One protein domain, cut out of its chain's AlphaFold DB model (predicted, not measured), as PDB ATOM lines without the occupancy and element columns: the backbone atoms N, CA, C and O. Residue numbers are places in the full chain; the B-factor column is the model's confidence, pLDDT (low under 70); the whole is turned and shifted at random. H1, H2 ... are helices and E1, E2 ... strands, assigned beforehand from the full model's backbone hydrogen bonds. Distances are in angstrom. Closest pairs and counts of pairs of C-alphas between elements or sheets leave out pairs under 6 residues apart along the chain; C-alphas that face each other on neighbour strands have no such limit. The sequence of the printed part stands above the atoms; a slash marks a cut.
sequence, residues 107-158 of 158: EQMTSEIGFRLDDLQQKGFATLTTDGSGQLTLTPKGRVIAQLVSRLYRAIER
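This is residues 107 to 158 of the 158 residues of an uncharacterized protein of gamma proteobacterium IMCC1989 (UniProt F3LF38). A small two-stranded hairpin, E1 and E2, sits at the joint of two helices, H1 and H2, which spread from it as the arms of an open V. The inner ends of both helices lie by the hairpin, while residues 107 to 116 of H1 and residues 147 to 158, of which 147 to 156 belong to H2, stick out free. The printed part has 52 residues, with H1, E1, E2 and H2 in that order along the chain; the sheet, in the order E1, E2, is antiparallel and the class is mostly helix. The whole is loose, with a radius of gyration of the C-alphas of 13.1 A and spans of 39 by 29 by 19 A.

E1 is residues 126 to 128 and E2 is residues 136 to 138, each 6.7 A from first to last C-alpha. H1, residues 107 to 122, is 23.1 A long and begins with C-alpha 107 at (143.940, 167.726, 163.291). H2, residues 140 to 156, is 24.8 A long and ends with C-alpha 156 at (128.944, 179.015, 139.503).

E1 and E2 form a hairpin, antiparallel at 148 degrees, with N 127 and O 137 within hydrogen-bond range at 2.8 A. The closest C-alphas of H1 and E1, those of Leu 120 and Ala 126, are 5.5 A apart. H1 and E2 are near each other, with 5 pairs of C-alphas within 10 A. The closest C-alphas of E1 and H2, those of Ala 126 and Gly 142, are 6.1 A apart. H1 and H2 are only just apart, 8.4 A at the closest. In H1 and H2 every O i to N i+4 pair is within hydrogen-bond range.

The C-alphas farthest apart, those of Gly 132 and Arg 158, are 40.4 A from each other. The printed part has no cut and no long link, and ends at the chain's last residue. The mean pLDDT of the printed part is 72.3; residues 107 to 115, 129 to 136 and 158 are under 70.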
ATOM      1  N   GLU A 107     143.539 169.137 163.362       51.12
ATOM      2  CA  GLU A 107     143.940 167.726 163.291       51.12
ATOM      3  C   GLU A 107     143.092 166.927 162.276       51.12
ATOM      4  O   GLU A 107     143.634 166.203 161.429       51.12
ATOM      5  N   GLN A 108     141.766 167.132 162.254       53.16
ATOM      6  CA  GLN A 108     140.889 166.486 161.265       53.16
ATOM      7  C   GLN A 108     141.142 166.987 159.836       53.16
ATOM      8  O   GLN A 108     141.239 166.164 158.919       53.16
ATOM      9  N   MET A 109     141.326 168.296 159.631       48.12
ATOM     10  CA  MET A 109     141.598 168.846 158.297       48.12
ATOM     11  C   MET A 109     142.950 168.379 157.742       48.12
ATOM     12  O   MET A 109     143.033 168.079 156.552       48.12
ATOM     13  N   THR A 110     143.992 168.227 158.570       57.88
ATOM     14  CA  THR A 110     145.281 167.688 158.097       57.88
ATOM     15  C   THR A 110     145.190 166.237 157.621       57.88
ATOM     16  O   THR A 110     145.804 165.892 156.610       57.88
ATOM     17  N   SER A 111     144.379 165.403 158.284       60.03
ATOM     18  CA  SER A 111     144.195 164.000 157.886       60.03
ATOM     19  C   SER A 111     143.447 163.858 156.554       60.03
ATOM     20  O   SER A 111     143.830 163.052 155.703       60.03
ATOM     21  N   GLU A 112     142.428 164.691 156.321       62.56
ATOM     22  CA  GLU A 112     141.662 164.656 155.074       62.56
ATOM     23  C   GLU A 112     142.444 165.262 153.903       62.56
ATOM     24  O   GLU A 112     142.405 164.724 152.795       62.56
ATOM     25  N   ILE A 113     143.214 166.332 154.135       66.38
ATOM     26  CA  ILE A 113     144.089 166.915 153.109       66.38
ATOM     27  C   ILE A 113     145.142 165.892 152.664       66.38
ATOM     28  O   ILE A 113     145.324 165.713 151.461       66.38
ATOM     29  N   GLY A 114     145.768 165.165 153.597       63.59
ATOM     30  CA  GLY A 114     146.719 164.094 153.275       63.59
ATOM     31  C   GLY A 114     146.096 162.992 152.413       63.59
ATOM     32  O   GLY A 114     146.609 162.677 151.342       63.59
ATOM     33  N   PHE A 115     144.919 162.494 152.806       68.44
ATOM     34  CA  PHE A 115     144.207 161.459 152.050       68.44
ATOM     35  C   PHE A 115     143.837 161.904 150.626       68.44
ATOM     36  O   PHE A 115     143.945 161.138 149.665       68.44
ATOM     37  N   ARG A 116     143.408 163.160 150.459       73.62
ATOM     38  CA  ARG A 116     143.069 163.713 149.139       73.62
ATOM     39  C   ARG A 116     144.303 163.920 148.266       73.62
ATOM     40  O   ARG A 116     144.207 163.744 147.053       73.62
ATOM     41  N   LEU A 117     145.441 164.283 148.854       71.62
ATOM     42  CA  LEU A 117     146.706 164.422 148.134       71.62
ATOM     43  C   LEU A 117     147.207 163.065 147.630       71.62
ATOM     44  O   LEU A 117     147.561 162.958 146.455       71.62
ATOM     45  N   ASP A 118     147.129 162.025 148.463       75.62
ATOM     46  CA  ASP A 118     147.481 160.656 148.075       75.62
ATOM     47  C   ASP A 118     146.580 160.133 146.948       75.62
ATOM     48  O   ASP A 118     147.070 159.564 145.973       75.62
ATOM     49  N   ASP A 119     145.270 160.387 147.016       81.00
ATOM     50  CA  ASP A 119     144.322 160.004 145.961       81.00
ATOM     51  C   ASP A 119     144.609 160.735 144.633       81.00
ATOM     52  O   ASP A 119     144.576 160.135 143.554       81.00
ATOM     53  N   LEU A 120     144.957 162.025 144.687       73.56
ATOM     54  CA  LEU A 120     145.358 162.795 143.504       73.56
ATOM     55  C   LEU A 120     146.689 162.310 142.919       73.56
ATOM     56  O   LEU A 120     146.859 162.349 141.693       73.56
ATOM     57  N   GLN A 121     147.606 161.828 143.757       79.94
ATOM     58  CA  GLN A 121     148.867 161.243 143.318       79.94
ATOM     59  C   GLN A 121     148.670 159.856 142.700       79.94
ATOM     60  O   GLN A 121     149.140 159.618 141.587       79.94
ATOM     61  N   GLN A 122     147.900 158.974 143.343       80.62
ATOM     62  CA  GLN A 122     147.565 157.648 142.808       80.62
ATOM     63  C   GLN A 122     146.842 157.736 141.460       80.62
ATOM     64  O   GLN A 122     147.099 156.945 140.553       80.62
ATOM     65  N   LYS A 123     145.968 158.733 141.287       81.44
ATOM     66  CA  LYS A 123     145.252 158.970 140.023       81.44
ATOM     67  C   LYS A 123     146.085 159.707 138.966       81.44
ATOM     68  O   LYS A 123     145.607 159.925 137.844       81.44
ATOM     69  N   GLY A 124     147.322 160.081 139.300       81.44
ATOM     70  CA  GLY A 124     148.284 160.715 138.399       81.44
ATOM     71  C   GLY A 124     147.964 162.173 138.063       81.44
ATOM     72  O   GLY A 124     148.359 162.659 137.001       81.44
ATOM     73  N   PHE A 125     147.217 162.875 138.917       80.75
ATOM     74  CA  PHE A 125     146.897 164.297 138.752       80.75
ATOM     75  C   PHE A 125     147.917 165.213 139.434       80.75
ATOM     76  O   PHE A 125     148.150 166.328 138.965       80.75
ATOM     77  N   ALA A 126     148.559 164.739 140.494       78.25
ATOM     78  CA  ALA A 126     149.614 165.453 141.196       78.25
ATOM     79  C   ALA A 126     150.828 164.545 141.418       78.25
ATOM     80  O   ALA A 126     150.705 163.326 141.467       78.25
ATOM     81  N   THR A 127     152.003 165.142 141.533       75.69
ATOM     82  CA  THR A 127     153.254 164.477 141.892       75.69
ATOM     83  C   THR A 127     153.912 165.274 143.001       75.69
ATOM     84  O   THR A 127     154.153 166.475 142.850       75.69
ATOM     85  N   LEU A 128     154.195 164.615 144.119       71.44
ATOM     86  CA  LEU A 128     155.022 165.200 145.162       71.44
ATOM     87  C   LEU A 128     156.471 165.239 144.658       71.44
ATOM     88  O   LEU A 128     157.020 164.198 144.293       71.44
ATOM     89  N   THR A 129     157.091 166.417 144.601       66.12
ATOM     90  CA  THR A 129     158.536 166.497 144.354       66.12
ATOM     91  C   THR A 129     159.254 165.984 145.594       66.12
ATOM     92  O   THR A 129     159.075 166.517 146.691       66.12
ATOM     93  N   THR A 130     160.052 164.931 145.428       59.09
ATOM     94  CA  THR A 130     160.781 164.230 146.499       59.09
ATOM     95  C   THR A 130     161.988 165.005 147.032       59.09
ATOM     96  O   THR A 130     162.760 164.485 147.830       59.09
ATOM     97  N   ASP A 131     162.140 166.261 146.626       55.81
ATOM     98  CA  ASP A 131     163.309 167.115 146.841       55.81
ATOM     99  C   ASP A 131     163.395 167.647 148.291       55.81
ATOM    100  O   ASP A 131     164.012 168.674 148.557       55.81
ATOM    101  N   GLY A 132     162.713 166.997 149.240       55.53
ATOM    102  CA  GLY A 132     162.623 167.405 150.646       55.53
ATOM    103  C   GLY A 132     161.780 168.662 150.901       55.53
ATOM    104  O   GLY A 132     161.526 168.995 152.053       55.53
ATOM    105  N   SER A 133     161.309 169.341 149.851       60.28
ATOM    106  CA  SER A 133     160.508 170.569 149.931       60.28
ATOM    107  C   SER A 133     159.015 170.327 150.174       60.28
ATOM    108  O   SER A 133     158.283 171.271 150.466       60.28
ATOM    109  N   GLY A 134     158.542 169.083 150.011       62.84
ATOM    110  CA  GLY A 134     157.121 168.738 150.126       62.84
ATOM    111  C   GLY A 134     156.225 169.450 149.103       62.84
ATOM    112  O   GLY A 134     155.011 169.509 149.292       62.84
ATOM    113  N   GLN A 135     156.792 170.022 148.034       66.94
ATOM    114  CA  GLN A 135     156.005 170.735 147.033       66.94
ATOM    115  C   GLN A 135     155.170 169.766 146.189       66.94
ATOM    116  O   GLN A 135     155.658 168.799 145.603       66.94
ATOM    117  N   LEU A 136     153.871 170.051 146.110       69.19
ATOM    118  CA  LEU A 136     152.950 169.338 145.241       69.19
ATOM    119  C   LEU A 136     152.956 169.996 143.859       69.19
ATOM    120  O   LEU A 136     152.560 171.153 143.706       69.19
ATOM    121  N   THR A 137     153.367 169.255 142.838       77.44
ATOM    122  CA  THR A 137     153.340 169.725 141.449       77.44
ATOM    123  C   THR A 137     152.223 169.035 140.676       77.44
ATOM    124  O   THR A 137     152.001 167.835 140.803       77.44
ATOM    125  N   LEU A 138     151.472 169.791 139.870       78.62
ATOM    126  CA  LEU A 138     150.411 169.221 139.037       78.62
ATOM    127  C   LEU A 138     150.994 168.601 137.765       78.62
ATOM    128  O   LEU A 138     151.712 169.261 136.999       78.62
ATOM    129  N   THR A 139     150.595 167.364 137.475       82.44
ATOM    130  CA  THR A 139     150.922 166.711 136.203       82.44
ATOM    131  C   THR A 139     150.224 167.436 135.042       82.44
ATOM    132  O   THR A 139     149.276 168.201 135.261       82.44
ATOM    133  N   PRO A 140     150.624 167.212 133.777       81.81
ATOM    134  CA  PRO A 140     149.912 167.777 132.629       81.81
ATOM    135  C   PRO A 140     148.407 167.456 132.645       81.81
ATOM    136  O   PRO A 140     147.583 168.324 132.366       81.81
ATOM    137  N   LYS A 141     148.042 166.237 133.070       80.06
ATOM    138  CA  LYS A 141     146.650 165.799 133.237       80.06
ATOM    139  C   LYS A 141     145.945 166.556 134.369       80.06
ATOM    140  O   LYS A 141     144.820 167.016 134.190       80.06
ATOM    141  N   GLY A 142     146.617 166.735 135.509       81.25
ATOM    142  CA  GLY A 142     146.104 167.522 136.631       81.25
ATOM    143  C   GLY A 142     145.882 168.992 136.284       81.25
ATOM    144  O   GLY A 142     144.874 169.566 136.684       81.25
ATOM    145  N   ARG A 143     146.758 169.590 135.468       82.88
ATOM    146  CA  ARG A 143     146.609 170.980 135.006       82.88
ATOM    147  C   ARG A 143     145.353 171.194 134.169       82.88
ATOM    148  O   ARG A 143     144.658 172.184 134.379       82.88
ATOM    149  N   VAL A 144     145.030 170.272 133.260       82.44
ATOM    150  CA  VAL A 144     143.800 170.360 132.449       82.44
ATOM    151  C   VAL A 144     142.559 170.303 133.342       82.44
ATOM    152  O   VAL A 144     141.648 171.117 133.189       82.44
ATOM    153  N   ILE A 145     142.540 169.395 134.322       80.94
ATOM    154  CA  ILE A 145     141.426 169.300 135.273       80.94
ATOM    155  C   ILE A 145     141.336 170.555 136.140       80.94
ATOM    156  O   ILE A 145     140.249 171.106 136.278       80.94
ATOM    157  N   ALA A 146     142.453 171.060 136.660       81.69
ATOM    158  CA  ALA A 146     142.472 172.286 137.453       81.69
ATOM    159  C   ALA A 146     141.920 173.487 136.664       81.69
ATOM    160  O   ALA A 146     141.151 174.285 137.202       81.69
ATOM    161  N   GLN A 147     142.235 173.591 135.369       82.38
ATOM    162  CA  GLN A 147     141.671 174.620 134.493       82.38
ATOM    163  C   GLN A 147     140.158 174.457 134.295       82.38
ATOM    164  O   GLN A 147     139.433 175.452 134.333       82.38
ATOM    165  N   LEU A 148     139.668 173.229 134.102       80.56
ATOM    166  CA  LEU A 148     138.233 172.951 133.979       80.56
ATOM    167  C   LEU A 148     137.482 173.267 135.276       80.56
ATOM    168  O   LEU A 148     136.459 173.946 135.230       80.56
ATOM    169  N   VAL A 149     138.019 172.848 136.424       82.62
ATOM    170  CA  VAL A 149     137.455 173.141 137.750       82.62
ATOM    171  C   VAL A 149     137.430 174.647 138.001       82.62
ATOM    172  O   VAL A 149     136.409 175.172 138.428       82.62
ATOM    173  N   SER A 150     138.500 175.369 137.656       85.06
ATOM    174  CA  SER A 150     138.544 176.831 137.784       85.06
ATOM    175  C   SER A 150     137.498 177.526 136.904       85.06
ATOM    176  O   SER A 150     136.840 178.468 137.350       85.06
ATOM    177  N   ARG A 151     137.291 177.052 135.668       81.31
ATOM    178  CA  ARG A 151     136.239 177.572 134.778       81.31
ATOM    179  C   ARG A 151     134.841 177.290 135.318       81.31
ATOM    180  O   ARG A 151     134.002 178.181 135.279       81.31
ATOM    181  N   LEU A 152     134.612 176.082 135.828       77.25
ATOM    182  CA  LEU A 152     133.345 175.693 136.443       77.25
ATOM    183  C   LEU A 152     133.051 176.559 137.673       77.25
ATOM    184  O   LEU A 152     131.956 177.092 137.796       77.25
ATOM    185  N   TYR A 153     134.049 176.760 138.536       80.06
ATOM    186  CA  TYR A 153     133.925 177.585 139.735       80.06
ATOM    187  C   TYR A 153     133.522 179.023 139.389       80.06
ATOM    188  O   TYR A 153     132.527 179.526 139.899       80.06
ATOM    189  N   ARG A 154     134.206 179.645 138.419       80.69
ATOM    190  CA  ARG A 154     133.866 180.995 137.933       80.69
ATOM    191  C   ARG A 154     132.492 181.091 137.268       80.69
ATOM    192  O   ARG A 154     131.938 182.182 137.193       80.69
ATOM    193  N   ALA A 155     131.972 179.991 136.726       71.88
ATOM    194  CA  ALA A 155     130.631 179.944 136.146       71.88
ATOM    195  C   ALA A 155     129.538 179.801 137.216       71.88
ATOM    196  O   ALA A 155     128.439 180.290 137.000       71.88
ATOM    197  N   ILE A 156     129.843 179.150 138.344       72.00
ATOM    198  CA  ILE A 156     128.944 179.015 139.503       72.00
ATOM    199  C   ILE A 156     128.892 180.312 140.323       72.00
ATOM    200  O   ILE A 156     127.878 180.609 140.940       72.00
ATOM    201  N   GLU A 157     129.983 181.078 140.341       76.62
ATOM    202  CA  GLU A 157     130.085 182.346 141.077       76.62
ATOM    203  C   GLU A 157     129.341 183.520 140.395       76.62
ATOM    204  O   GLU A 157     129.230 184.596 140.979       76.62
ATOM    205  N   ARG A 158     128.824 183.325 139.172       46.47
ATOM    206  CA  ARG A 158     127.962 184.281 138.454       46.47
ATOM    207  C   ARG A 158     126.487 183.960 138.647       46.47
ATOM    208  O   ARG A 158     125.712 184.934 138.758       46.47
TER     209      ARG A 158